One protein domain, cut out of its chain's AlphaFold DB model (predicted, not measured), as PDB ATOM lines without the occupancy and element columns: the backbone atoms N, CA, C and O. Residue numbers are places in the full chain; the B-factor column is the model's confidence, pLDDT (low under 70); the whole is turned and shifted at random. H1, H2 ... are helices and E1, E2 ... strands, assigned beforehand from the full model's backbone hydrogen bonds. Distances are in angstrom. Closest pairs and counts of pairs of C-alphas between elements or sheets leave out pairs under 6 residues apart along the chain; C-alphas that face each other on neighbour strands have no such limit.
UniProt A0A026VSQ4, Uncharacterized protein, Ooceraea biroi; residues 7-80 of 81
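Overview. This is residues 7 to 80 of the 81 residues of an uncharacterized protein of Ooceraea biroi (UniProt A0A026VSQ4). A small, strongly twisted sheet of four strands, E1 to E4, has the long helix H3 packed along one face, while its other face is bare. Two short helices, H1 and H2, form a small separate arm, set off from this body and joined to it by the link of residues 22 to 30. The printed part has 74 residues with three named helices and then four named strands, in the order H1 H2 H3 E1 E2 E3 E4; the sheet's order is E1 - E2 - E3 - E4, all antiparallel. The class is mixed, helices and strands, and the whole is loose, with a radius of gyration of the C-alphas of 14.3 A and spans of 38 by 29 by 18 A.

Along the chain. In the sheet, E1 is residues 54 to 57, E2 residues 60 to 63, E3 residues 66 to 71 and E4 residues 76 to 79. E3, the longest strand, measures 15.5 A from first to last C-alpha, and E4 ends with C-alpha 79 at (161.221, 136.459, 159.881). H3, residues 31 to 49, measures 26.8 A and begins with C-alpha 31 at (154.727, 151.893, 143.584). H1 is residues 7 to 12, with C-alpha 7 at (143.323, 164.306, 150.252), and H2 is residues 14 to 21, 10.3 A long.

Arrangement. The strands form a meander, each the antiparallel neighbour of the one before, and E1 and E2, E2 and E3, and E3 and E4 are hairpins. Within hydrogen-bond range are N 55 and O 62 at 2.9 A between E1 and E2, N 68 and O 61 at 2.7 A between E2 and E3, and N 71 and O 76 at 2.9 A between E3 and E4. E1 and E4 are the edge strands. The sheet is only just strongly twisted, its C-alphas lying up to 4.3 A off their best plane. H3 is on the sheet at a height of 9.0 A, which gives two layers, a helix on one face of a sheet. It lies over E2 and E3 and runs along the strands, at 6 degrees to E2 on the local plane. The closest C-alphas of H3 and E1 are those of Thr 44 and Val 54, 6.2 A apart. H1 and H2 meet only through their link, and both are apart from H3 and not on the sheet. In H1, H2 and H3 every O i to N i+4 pair is within hydrogen-bond range.

Size, cuts and confidence. The C-alphas of Arg 20 and Lys 80 are the two farthest apart, 40.5 A. The printed part has no cut. No link is long; that from H2 to H3 is short, with 9 residues, and the others are tight. The mean pLDDT of the printed part is 76.9, and residues 7 to 11, 19, 22 to 29 and 58 are under 70.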
ATOM      1  N   LYS A   7     142.751 165.629 149.902       60.81
ATOM      2  CA  LYS A   7     143.323 164.306 150.252       60.81
ATOM      3  C   LYS A   7     142.464 163.529 151.253       60.81
ATOM      4  O   LYS A   7     142.280 162.326 151.096       60.81
ATOM      5  N   LYS A   8     141.944 164.204 152.281       65.44
ATOM      6  CA  LYS A   8     141.147 163.558 153.334       65.44
ATOM      7  C   LYS A   8     139.758 163.169 152.815       65.44
ATOM      8  O   LYS A   8     139.371 162.016 152.967       65.44
ATOM      9  N   ASP A   9     139.108 164.069 152.080       68.19
ATOM     10  CA  ASP A   9     137.837 163.807 151.392       68.19
ATOM     11  C   ASP A   9     137.934 162.657 150.372       68.19
ATOM     12  O   ASP A   9     137.040 161.812 150.294       68.19
ATOM     13  N   LEU A  10     139.030 162.572 149.602       69.19
ATOM     14  CA  LEU A  10     139.277 161.442 148.693       69.19
ATOM     15  C   LEU A  10     139.428 160.115 149.446       69.19
ATOM     16  O   LEU A  10     138.921 159.089 148.990       69.19
ATOM     17  N   MET A  11     140.097 160.132 150.602       68.88
ATOM     18  CA  MET A  11     140.272 158.944 151.439       68.88
ATOM     19  C   MET A  11     138.962 158.496 152.097       68.88
ATOM     20  O   MET A  11     138.718 157.294 152.178       68.88
ATOM     21  N   GLU A  12     138.082 159.419 152.490       74.12
ATOM     22  CA  GLU A  12     136.738 159.085 152.987       74.12
ATOM     23  C   GLU A  12     135.865 158.463 151.884       74.12
ATOM     24  O   GLU A  12     135.155 157.482 152.112       74.12
ATOM     25  N   LYS A  13     135.997 158.951 150.644       73.81
ATOM     26  CA  LYS A  13     135.302 158.396 149.471       73.81
ATOM     27  C   LYS A  13     135.915 157.106 148.931       73.81
ATOM     28  O   LYS A  13     135.318 156.487 148.051       73.81
ATOM     29  N   ARG A  14     137.050 156.636 149.461       73.69
ATOM     30  CA  ARG A  14     137.726 155.399 149.019       73.69
ATOM     31  C   ARG A  14     136.781 154.198 148.978       73.69
ATOM     32  O   ARG A  14     136.772 153.448 148.003       73.69
ATOM     33  N   GLY A  15     135.974 154.023 150.024       70.25
ATOM     34  CA  GLY A  15     135.021 152.913 150.110       70.25
ATOM     35  C   GLY A  15     133.847 153.038 149.134       70.25
ATOM     36  O   GLY A  15     133.291 152.025 148.709       70.25
ATOM     37  N   GLU A  16     133.459 154.261 148.767       77.81
ATOM     38  CA  GLU A  16     132.434 154.514 147.749       77.81
ATOM     39  C   GLU A  16     132.994 154.298 146.339       77.81
ATOM     40  O   GLU A  16     132.378 153.594 145.546       77.81
ATOM     41  N   ALA A  17     134.193 154.808 146.050       73.56
ATOM     42  CA  ALA A  17     134.874 154.623 144.771       73.56
ATOM     43  C   ALA A  17     135.125 153.140 144.455       73.56
ATOM     44  O   ALA A  17     134.897 152.702 143.325       73.56
ATOM     45  N   TRP A  18     135.510 152.343 145.458       72.25
ATOM     46  CA  TRP A  18     135.647 150.897 145.298       72.25
ATOM     47  C   TRP A  18     134.303 150.223 145.003       72.25
ATOM     48  O   TRP A  18     134.190 149.470 144.040       72.25
ATOM     49  N   ARG A  19     133.259 150.521 145.791       69.69
ATOM     50  CA  ARG A  19     131.932 149.904 145.623       69.69
ATOM     51  C   ARG A  19     131.234 150.306 144.324       69.69
ATOM     52  O   ARG A  19     130.512 149.494 143.758       69.69
ATOM     53  N   ARG A  20     131.412 151.550 143.877       79.19
ATOM     54  CA  ARG A  20     130.676 152.132 142.748       79.19
ATOM     55  C   ARG A  20     131.413 152.009 141.419       79.19
ATOM     56  O   ARG A  20     130.763 151.850 140.390       79.19
ATOM     57  N   TRP A  21     132.742 152.099 141.433       70.69
ATOM     58  CA  TRP A  21     133.564 152.154 140.219       70.69
ATOM     59  C   TRP A  21     134.687 151.111 140.180       70.69
ATOM     60  O   TRP A  21     135.378 151.021 139.172       70.69
ATOM     61  N   GLY A  22     134.906 150.338 141.251       67.12
ATOM     62  CA  GLY A  22     136.033 149.401 141.338       67.12
ATOM     63  C   GLY A  22     137.401 150.091 141.399       67.12
ATOM     64  O   GLY A  22     138.431 149.452 141.193       67.12
ATOM     65  N   ILE A  23     137.434 151.400 141.667       64.31
ATOM     66  CA  ILE A  23     138.666 152.190 141.671       64.31
ATOM     67  C   ILE A  23     139.244 152.203 143.085       64.31
ATOM     68  O   ILE A  23     138.643 152.725 144.025       64.31
ATOM     69  N   GLY A  24     140.444 151.643 143.229       61.88
ATOM     70  CA  GLY A  24     141.215 151.692 144.464       61.88
ATOM     71  C   GLY A  24     141.932 153.031 144.622       61.88
ATOM     72  O   GLY A  24     143.024 153.212 144.083       61.88
ATOM     73  N   ILE A  25     141.334 153.946 145.386       64.75
ATOM     74  CA  ILE A  25     142.010 155.159 145.862       64.75
ATOM     75  C   ILE A  25     142.947 154.740 147.003       64.75
ATOM     76  O   ILE A  25     142.483 154.269 148.040       64.75
ATOM     77  N   ASP A  26     144.256 154.836 146.796       61.34
ATOM     78  CA  ASP A  26     145.257 154.677 147.856       61.34
ATOM     79  C   ASP A  26     145.776 156.052 148.286       61.34
ATOM     80  O   ASP A  26     145.589 157.049 147.587       61.34
ATOM     81  N   GLU A  27     146.453 156.096 149.433       61.66
ATOM     82  CA  GLU A  27     147.331 157.219 149.775       61.66
ATOM     83  C   GLU A  27     148.383 157.451 148.676       61.66
ATOM     84  O   GLU A  27     148.567 156.595 147.811       61.66
ATOM     85  N   ASP A  28     149.089 158.589 148.725       63.00
ATOM     86  CA  ASP A  28     150.333 158.819 147.961       63.00
ATOM     87  C   ASP A  28     151.413 157.813 148.395       63.00
ATOM     88  O   ASP A  28     152.402 158.168 149.029       63.00
ATOM     89  N   LEU A  29     151.179 156.540 148.112       66.38
ATOM     90  CA  LEU A  29     152.130 155.466 148.239       66.38
ATOM     91  C   LEU A  29     152.837 155.378 146.900       66.38
ATOM     92  O   LEU A  29     152.213 155.283 145.837       66.38
ATOM     93  N   THR A  30     154.156 155.395 146.956       72.56
ATOM     94  CA  THR A  30     154.989 155.019 145.821       72.56
ATOM     95  C   THR A  30     154.638 153.596 145.364       72.56
ATOM     96  O   THR A  30     154.093 152.788 146.122       72.56
ATOM     97  N   MET A  31     154.948 153.253 144.109       73.00
ATOM     98  CA  MET A  31     154.727 151.893 143.584       73.00
ATOM     99  C   MET A  31     155.378 150.817 144.467       73.00
ATOM    100  O   MET A  31     154.834 149.723 144.616       73.00
ATOM    101  N   GLU A  32     156.512 151.152 145.081       73.62
ATOM    102  CA  GLU A  32     157.211 150.310 146.044       73.62
ATOM    103  C   GLU A  32     156.393 150.112 147.321       73.62
ATOM    104  O   GLU A  32     156.066 148.979 147.663       73.62
ATOM    105  N   GLU A  33     155.956 151.186 147.979       75.31
ATOM    106  CA  GLU A  33     155.112 151.085 149.175       75.31
ATOM    107  C   GLU A  33     153.797 150.349 148.905       75.31
ATOM    108  O   GLU A  33     153.317 149.588 149.750       75.31
ATOM    109  N   ARG A  34     153.234 150.513 147.703       77.94
ATOM    110  CA  ARG A  34     152.058 149.760 147.270       77.94
ATOM    111  C   ARG A  34     152.366 148.267 147.207       77.94
ATOM    112  O   ARG A  34     151.609 147.474 147.760       77.94
ATOM    113  N   ARG A  35     153.492 147.877 146.608       79.94
ATOM    114  CA  ARG A  35     153.940 146.479 146.546       79.94
ATOM    115  C   ARG A  35     154.174 145.887 147.936       79.94
ATOM    116  O   ARG A  35     153.707 144.781 148.196       79.94
ATOM    117  N   ILE A  36     154.807 146.642 148.835       80.75
ATOM    118  CA  ILE A  36     155.013 146.251 150.239       80.75
ATOM    119  C   ILE A  36     153.667 145.962 150.907       80.75
ATOM    120  O   ILE A  36     153.465 144.902 151.499       80.75
ATOM    121  N   ARG A  37     152.712 146.891 150.773       81.00
ATOM    122  CA  ARG A  37     151.378 146.771 151.368       81.00
ATOM    123  C   ARG A  37     150.604 145.579 150.815       81.00
ATOM    124  O   ARG A  37     149.957 144.873 151.584       81.00
ATOM    125  N   TRP A  38     150.672 145.341 149.506       82.75
ATOM    126  CA  TRP A  38     150.048 144.176 148.878       82.75
ATOM    127  C   TRP A  38     150.625 142.870 149.414       82.75
ATOM    128  O   TRP A  38     149.863 142.021 149.863       82.75
ATOM    129  N   ARG A  39     151.954 142.753 149.477       83.44
ATOM    130  CA  ARG A  39     152.631 141.551 149.972       83.44
ATOM    131  C   ARG A  39     152.329 141.282 151.452       83.44
ATOM    132  O   ARG A  39     152.046 140.146 151.829       83.44
ATOM    133  N   LEU A  40     152.269 142.337 152.273       82.25
ATOM    134  CA  LEU A  40     151.775 142.268 153.655       82.25
ATOM    135  C   LEU A  40     150.323 141.766 153.712       82.25
ATOM    136  O   LEU A  40     150.007 140.872 154.494       82.25
ATOM    137  N   LEU A  41     149.422 142.305 152.890       82.56
ATOM    138  CA  LEU A  41     148.017 141.890 152.880       82.56
ATOM    139  C   LEU A  41     147.829 140.442 152.415       82.56
ATOM    140  O   LEU A  41     147.023 139.729 153.009       82.56
ATOM    141  N   GLU A  42     148.556 140.003 151.388       84.81
ATOM    142  CA  GLU A  42     148.522 138.618 150.910       84.81
ATOM    143  C   GLU A  42     148.950 137.657 152.013       84.81
ATOM    144  O   GLU A  42     148.179 136.773 152.388       84.81
ATOM    145  N   ARG A  43     150.107 137.911 152.632       83.00
ATOM    146  CA  ARG A  43     150.611 137.074 153.722       83.00
ATOM    147  C   ARG A  43     149.666 137.059 154.924       83.00
ATOM    148  O   ARG A  43     149.433 136.015 155.526       83.00
ATOM    149  N   THR A  44     149.047 138.200 155.227       84.06
ATOM    150  CA  THR A  44     148.038 138.306 156.292       84.06
ATOM    151  C   THR A  44     146.818 137.444 155.996       84.06
ATOM    152  O   THR A  44     146.309 136.783 156.897       84.06
ATOM    153  N   LYS A  45     146.325 137.447 154.750       84.62
ATOM    154  CA  LYS A  45     145.191 136.606 154.346       84.62
ATOM    155  C   LYS A  45     145.531 135.128 154.475       84.62
ATOM    156  O   LYS A  45     144.716 134.388 155.014       84.62
ATOM    157  N   GLU A  46     146.716 134.715 154.027       86.50
ATOM    158  CA  GLU A  46     147.167 133.325 154.146       86.50
ATOM    159  C   GLU A  46     147.245 132.869 155.606       86.50
ATOM    160  O   GLU A  46     146.712 131.821 155.960       86.50
ATOM    161  N   GLU A  47     147.886 133.652 156.474       86.00
ATOM    162  CA  GLU A  47     148.070 133.265 157.874       86.00
ATOM    163  C   GLU A  47     146.749 133.337 158.662       86.00
ATOM    164  O   GLU A  47     146.461 132.437 159.451       86.00
ATOM    165  N   ARG A  48     145.869 134.310 158.380       84.38
ATOM    166  CA  ARG A  48     144.509 134.331 158.951       84.38
ATOM    167  C   ARG A  48     143.652 133.165 158.468       84.38
ATOM    168  O   ARG A  48     142.888 132.621 159.257       84.38
ATOM    169  N   ALA A  49     143.787 132.751 157.207       86.19
ATOM    170  CA  ALA A  49     143.112 131.559 156.693       86.19
ATOM    171  C   ALA A  49     143.594 130.277 157.395       86.19
ATOM    172  O   ALA A  49     142.822 129.337 157.546       86.19
ATOM    173  N   LYS A  50     144.839 130.263 157.888       87.44
ATOM    174  CA  LYS A  50     145.383 129.203 158.754       87.44
ATOM    175  C   LYS A  50     144.950 129.325 160.225       87.44
ATOM    176  O   LYS A  50     145.385 128.521 161.040       87.44
ATOM    177  N   GLY A  51     144.111 130.306 160.573       87.69
ATOM    178  CA  GLY A  51     143.604 130.521 161.932       87.69
ATOM    179  C   GLY A  51     144.552 131.289 162.855       87.69
ATOM    180  O   GLY A  51     144.343 131.299 164.064       87.69
ATOM    181  N   LYS A  52     145.590 131.926 162.308       85.88
ATOM    182  CA  LYS A  52     146.614 132.612 163.096       85.88
ATOM    183  C   LYS A  52     146.255 134.065 163.367       85.88
ATOM    184  O   LYS A  52     145.686 134.749 162.510       85.88
ATOM    185  N   GLU A  53     146.658 134.561 164.533       81.62
ATOM    186  CA  GLU A  53     146.569 135.987 164.831       81.62
ATOM    187  C   GLU A  53     147.692 136.735 164.108       81.62
ATOM    188  O   GLU A  53     148.876 136.449 164.293       81.62
ATOM    189  N   VAL A  54     147.299 137.693 163.266       81.94
ATOM    190  CA  VAL A  54     148.223 138.527 162.494       81.94
ATOM    191  C   VAL A  54     147.942 139.992 162.776       81.94
ATOM    192  O   VAL A  54     146.845 140.489 162.469       81.94
ATOM    193  N   LYS A  55     148.954 140.690 163.289       82.12
ATOM    194  CA  LYS A  55     148.982 142.149 163.399       82.12
ATOM    195  C   LYS A  55     149.870 142.699 162.295       82.12
ATOM    196  O   LYS A  55     150.951 142.186 162.035       82.12
ATOM    197  N   VAL A  56     149.393 143.731 161.615       75.94
ATOM    198  CA  VAL A  56     150.113 144.356 160.503       75.94
ATOM    199  C   VAL A  56     150.355 145.806 160.865       75.94
ATOM    200  O   VAL A  56     149.408 146.532 161.162       75.94
ATOM    201  N   GLU A  57     151.611 146.222 160.800       76.31
ATOM    202  CA  GLU A  57     152.045 147.606 160.939       76.31
ATOM    203  C   GLU A  57     152.756 148.068 159.657       76.31
ATOM    204  O   GLU A  57     152.954 147.311 158.701       76.31
ATOM    205  N   ASN A  58     153.139 149.345 159.593       69.31
ATOM    206  CA  ASN A  58     153.855 149.874 158.433       69.31
ATOM    207  C   ASN A  58     155.203 149.156 158.249       69.31
ATOM    208  O   ASN A  58     156.099 149.279 159.083       69.31
ATOM    209  N   ARG A  59     155.339 148.426 157.129       77.38
ATOM    210  CA  ARG A  59     156.515 147.609 156.754       77.38
ATOM    211  C   ARG A  59     156.854 146.468 157.733       77.38
ATOM    212  O   ARG A  59     157.941 145.899 157.650       77.38
ATOM    213  N   LYS A  60     155.947 146.120 158.650       81.94
ATOM    214  CA  LYS A  60     156.143 145.061 159.649       81.94
ATOM    215  C   LYS A  60     154.875 144.239 159.827       81.94
ATOM    216  O   LYS A  60     153.765 144.732 159.655       81.94
ATOM    217  N   MET A  61     155.038 142.982 160.193       84.06
ATOM    218  CA  MET A  61     153.944 142.078 160.499       84.06
ATOM    219  C   MET A  61     154.328 141.232 161.705       84.06
ATOM    220  O   MET A  61     155.438 140.735 161.778       84.06
ATOM    221  N   GLU A  62     153.409 141.031 162.631       84.12
ATOM    222  CA  GLU A  62     153.539 140.059 163.708       84.12
ATOM    223  C   GLU A  62     152.567 138.913 163.425       84.12
ATOM    224  O   GLU A  62     151.369 139.143 163.258       84.12
ATOM    225  N   ILE A  63     153.082 137.688 163.344       83.44
ATOM    226  CA  ILE A  63     152.288 136.467 163.172       83.44
ATOM    227  C   ILE A  63     152.498 135.617 164.418       83.44
ATOM    228  O   ILE A  63     153.615 135.162 164.648       83.44
ATOM    229  N   GLU A  64     151.452 135.398 165.214       84.06
ATOM    230  CA  GLU A  64     151.515 134.571 166.436       84.06
ATOM    231  C   GLU A  64     152.657 134.976 167.395       84.06
ATOM    232  O   GLU A  64     153.335 134.126 167.970       84.06
ATOM    233  N   GLY A  65     152.924 136.280 167.531       82.62
ATOM    234  CA  GLY A  65     154.024 136.799 168.358       82.62
ATOM    235  C   GLY A  65     155.417 136.711 167.718       82.62
ATOM    236  O   GLY A  65     156.410 137.036 168.363       82.62
ATOM    237  N   VAL A  66     155.518 136.285 166.455       84.19
ATOM    238  CA  VAL A  66     156.753 136.328 165.664       84.19
ATOM    239  C   VAL A  66     156.766 137.593 164.818       84.19
ATOM    240  O   VAL A  66     155.892 137.766 163.970       84.19
ATOM    241  N   GLU A  67     157.782 138.439 164.986       84.12
ATOM    242  CA  GLU A  67     157.994 139.611 164.134       84.12
ATOM    243  C   GLU A  67     158.558 139.225 162.756       84.12
ATOM    244  O   GLU A  67     159.543 138.499 162.614       84.12
ATOM    245  N   TRP A  68     157.952 139.789 161.723       84.44
ATOM    246  CA  TRP A  68     158.360 139.749 160.330       84.44
ATOM    247  C   TRP A  68     158.562 141.185 159.869       84.44
ATOM    248  O   TRP A  68     157.679 142.034 160.011       84.44
ATOM    249  N   VAL A  69     159.733 141.474 159.320       84.00
ATOM    250  CA  VAL A  69     160.090 142.817 158.865       84.00
ATOM    251  C   VAL A  69     160.290 142.773 157.363       84.00
ATOM    252  O   VAL A  69     160.813 141.798 156.826       84.00
ATOM    253  N   TRP A  70     159.841 143.824 156.682       81.00
ATOM    254  CA  TRP A  70     160.134 143.996 155.271       81.00
ATOM    255  C   TRP A  70     161.635 144.187 155.056       81.00
ATOM    256  O   TRP A  70     162.223 145.128 155.592       81.00
ATOM    257  N   ASP A  71     162.230 143.322 154.246       80.44
ATOM    258  CA  ASP A  71     163.596 143.479 153.771       80.44
ATOM    259  C   ASP A  71     163.580 144.104 152.370       80.44
ATOM    260  O   ASP A  71     163.003 143.559 151.428       80.44
ATOM    261  N   GLU A  72     164.193 145.281 152.230       75.06
ATOM    262  CA  GLU A  72     164.233 146.016 150.958       75.06
ATOM    263  C   GLU A  72     165.106 145.321 149.897       75.06
ATOM    264  O   GLU A  72     164.881 145.532 148.706       75.06
ATOM    265  N   LYS A  73     166.062 144.464 150.294       74.31
ATOM    266  CA  LYS A  73     166.934 143.733 149.359       74.31
ATOM    267  C   LYS A  73     166.222 142.528 148.761       74.31
ATOM    268  O   LYS A  73     166.238 142.354 147.548       74.31
ATOM    269  N   GLU A  74     165.572 141.734 149.605       74.31
ATOM    270  CA  GLU A  74     164.779 140.573 149.180       74.31
ATOM    271  C   GLU A  74     163.403 140.991 148.629       74.31
ATOM    272  O   GLU A  74     162.697 140.198 148.002       74.31
ATOM    273  N   GLN A  75     163.015 142.255 148.849       74.81
ATOM    274  CA  GLN A  75     161.678 142.784 148.581       74.81
ATOM    275  C   GLN A  75     160.585 141.889 149.177       74.81
ATOM    276  O   GLN A  75     159.527 141.724 148.567       74.81
ATOM    277  N   ASP A  76     160.843 141.270 150.329       74.75
ATOM    278  CA  ASP A  76     159.955 140.295 150.959       74.75
ATOM    279  C   ASP A  76     159.970 140.406 152.489       74.75
ATOM    280  O   ASP A  76     160.800 141.095 153.083       74.75
ATOM    281  N   LEU A  77     159.011 139.747 153.139       76.44
ATOM    282  CA  LEU A  77     158.930 139.687 154.594       76.44
ATOM    283  C   LEU A  77     159.876 138.619 155.122       76.44
ATOM    284  O   LEU A  77     159.682 137.425 154.895       76.44
ATOM    285  N   VAL A  78     160.859 139.052 155.901       81.06
ATOM    286  CA  VAL A  78     161.827 138.162 156.529       81.06
ATOM    287  C   VAL A  78     161.469 138.016 158.000       81.06
ATOM    288  O   VAL A  78     161.245 138.999 158.712       81.06
ATOM    289  N   LYS A  79     161.401 136.767 158.464       79.81
ATOM    290  CA  LYS A  79     161.221 136.459 159.881       79.81
ATOM    291  C   LYS A  79     162.422 136.998 160.651       79.81
ATOM    292  O   LYS A  79     163.554 136.573 160.410       79.81
ATOM    293  N   LYS A  80     162.171 137.891 161.602       73.50
ATOM    294  CA  LYS A  80     163.192 138.329 162.545       73.50
ATOM    295  C   LYS A  80     163.393 137.185 163.542       73.50
ATOM    296  O   LYS A  80     162.434 136.729 164.166       73.50
TER     297      LYS A  80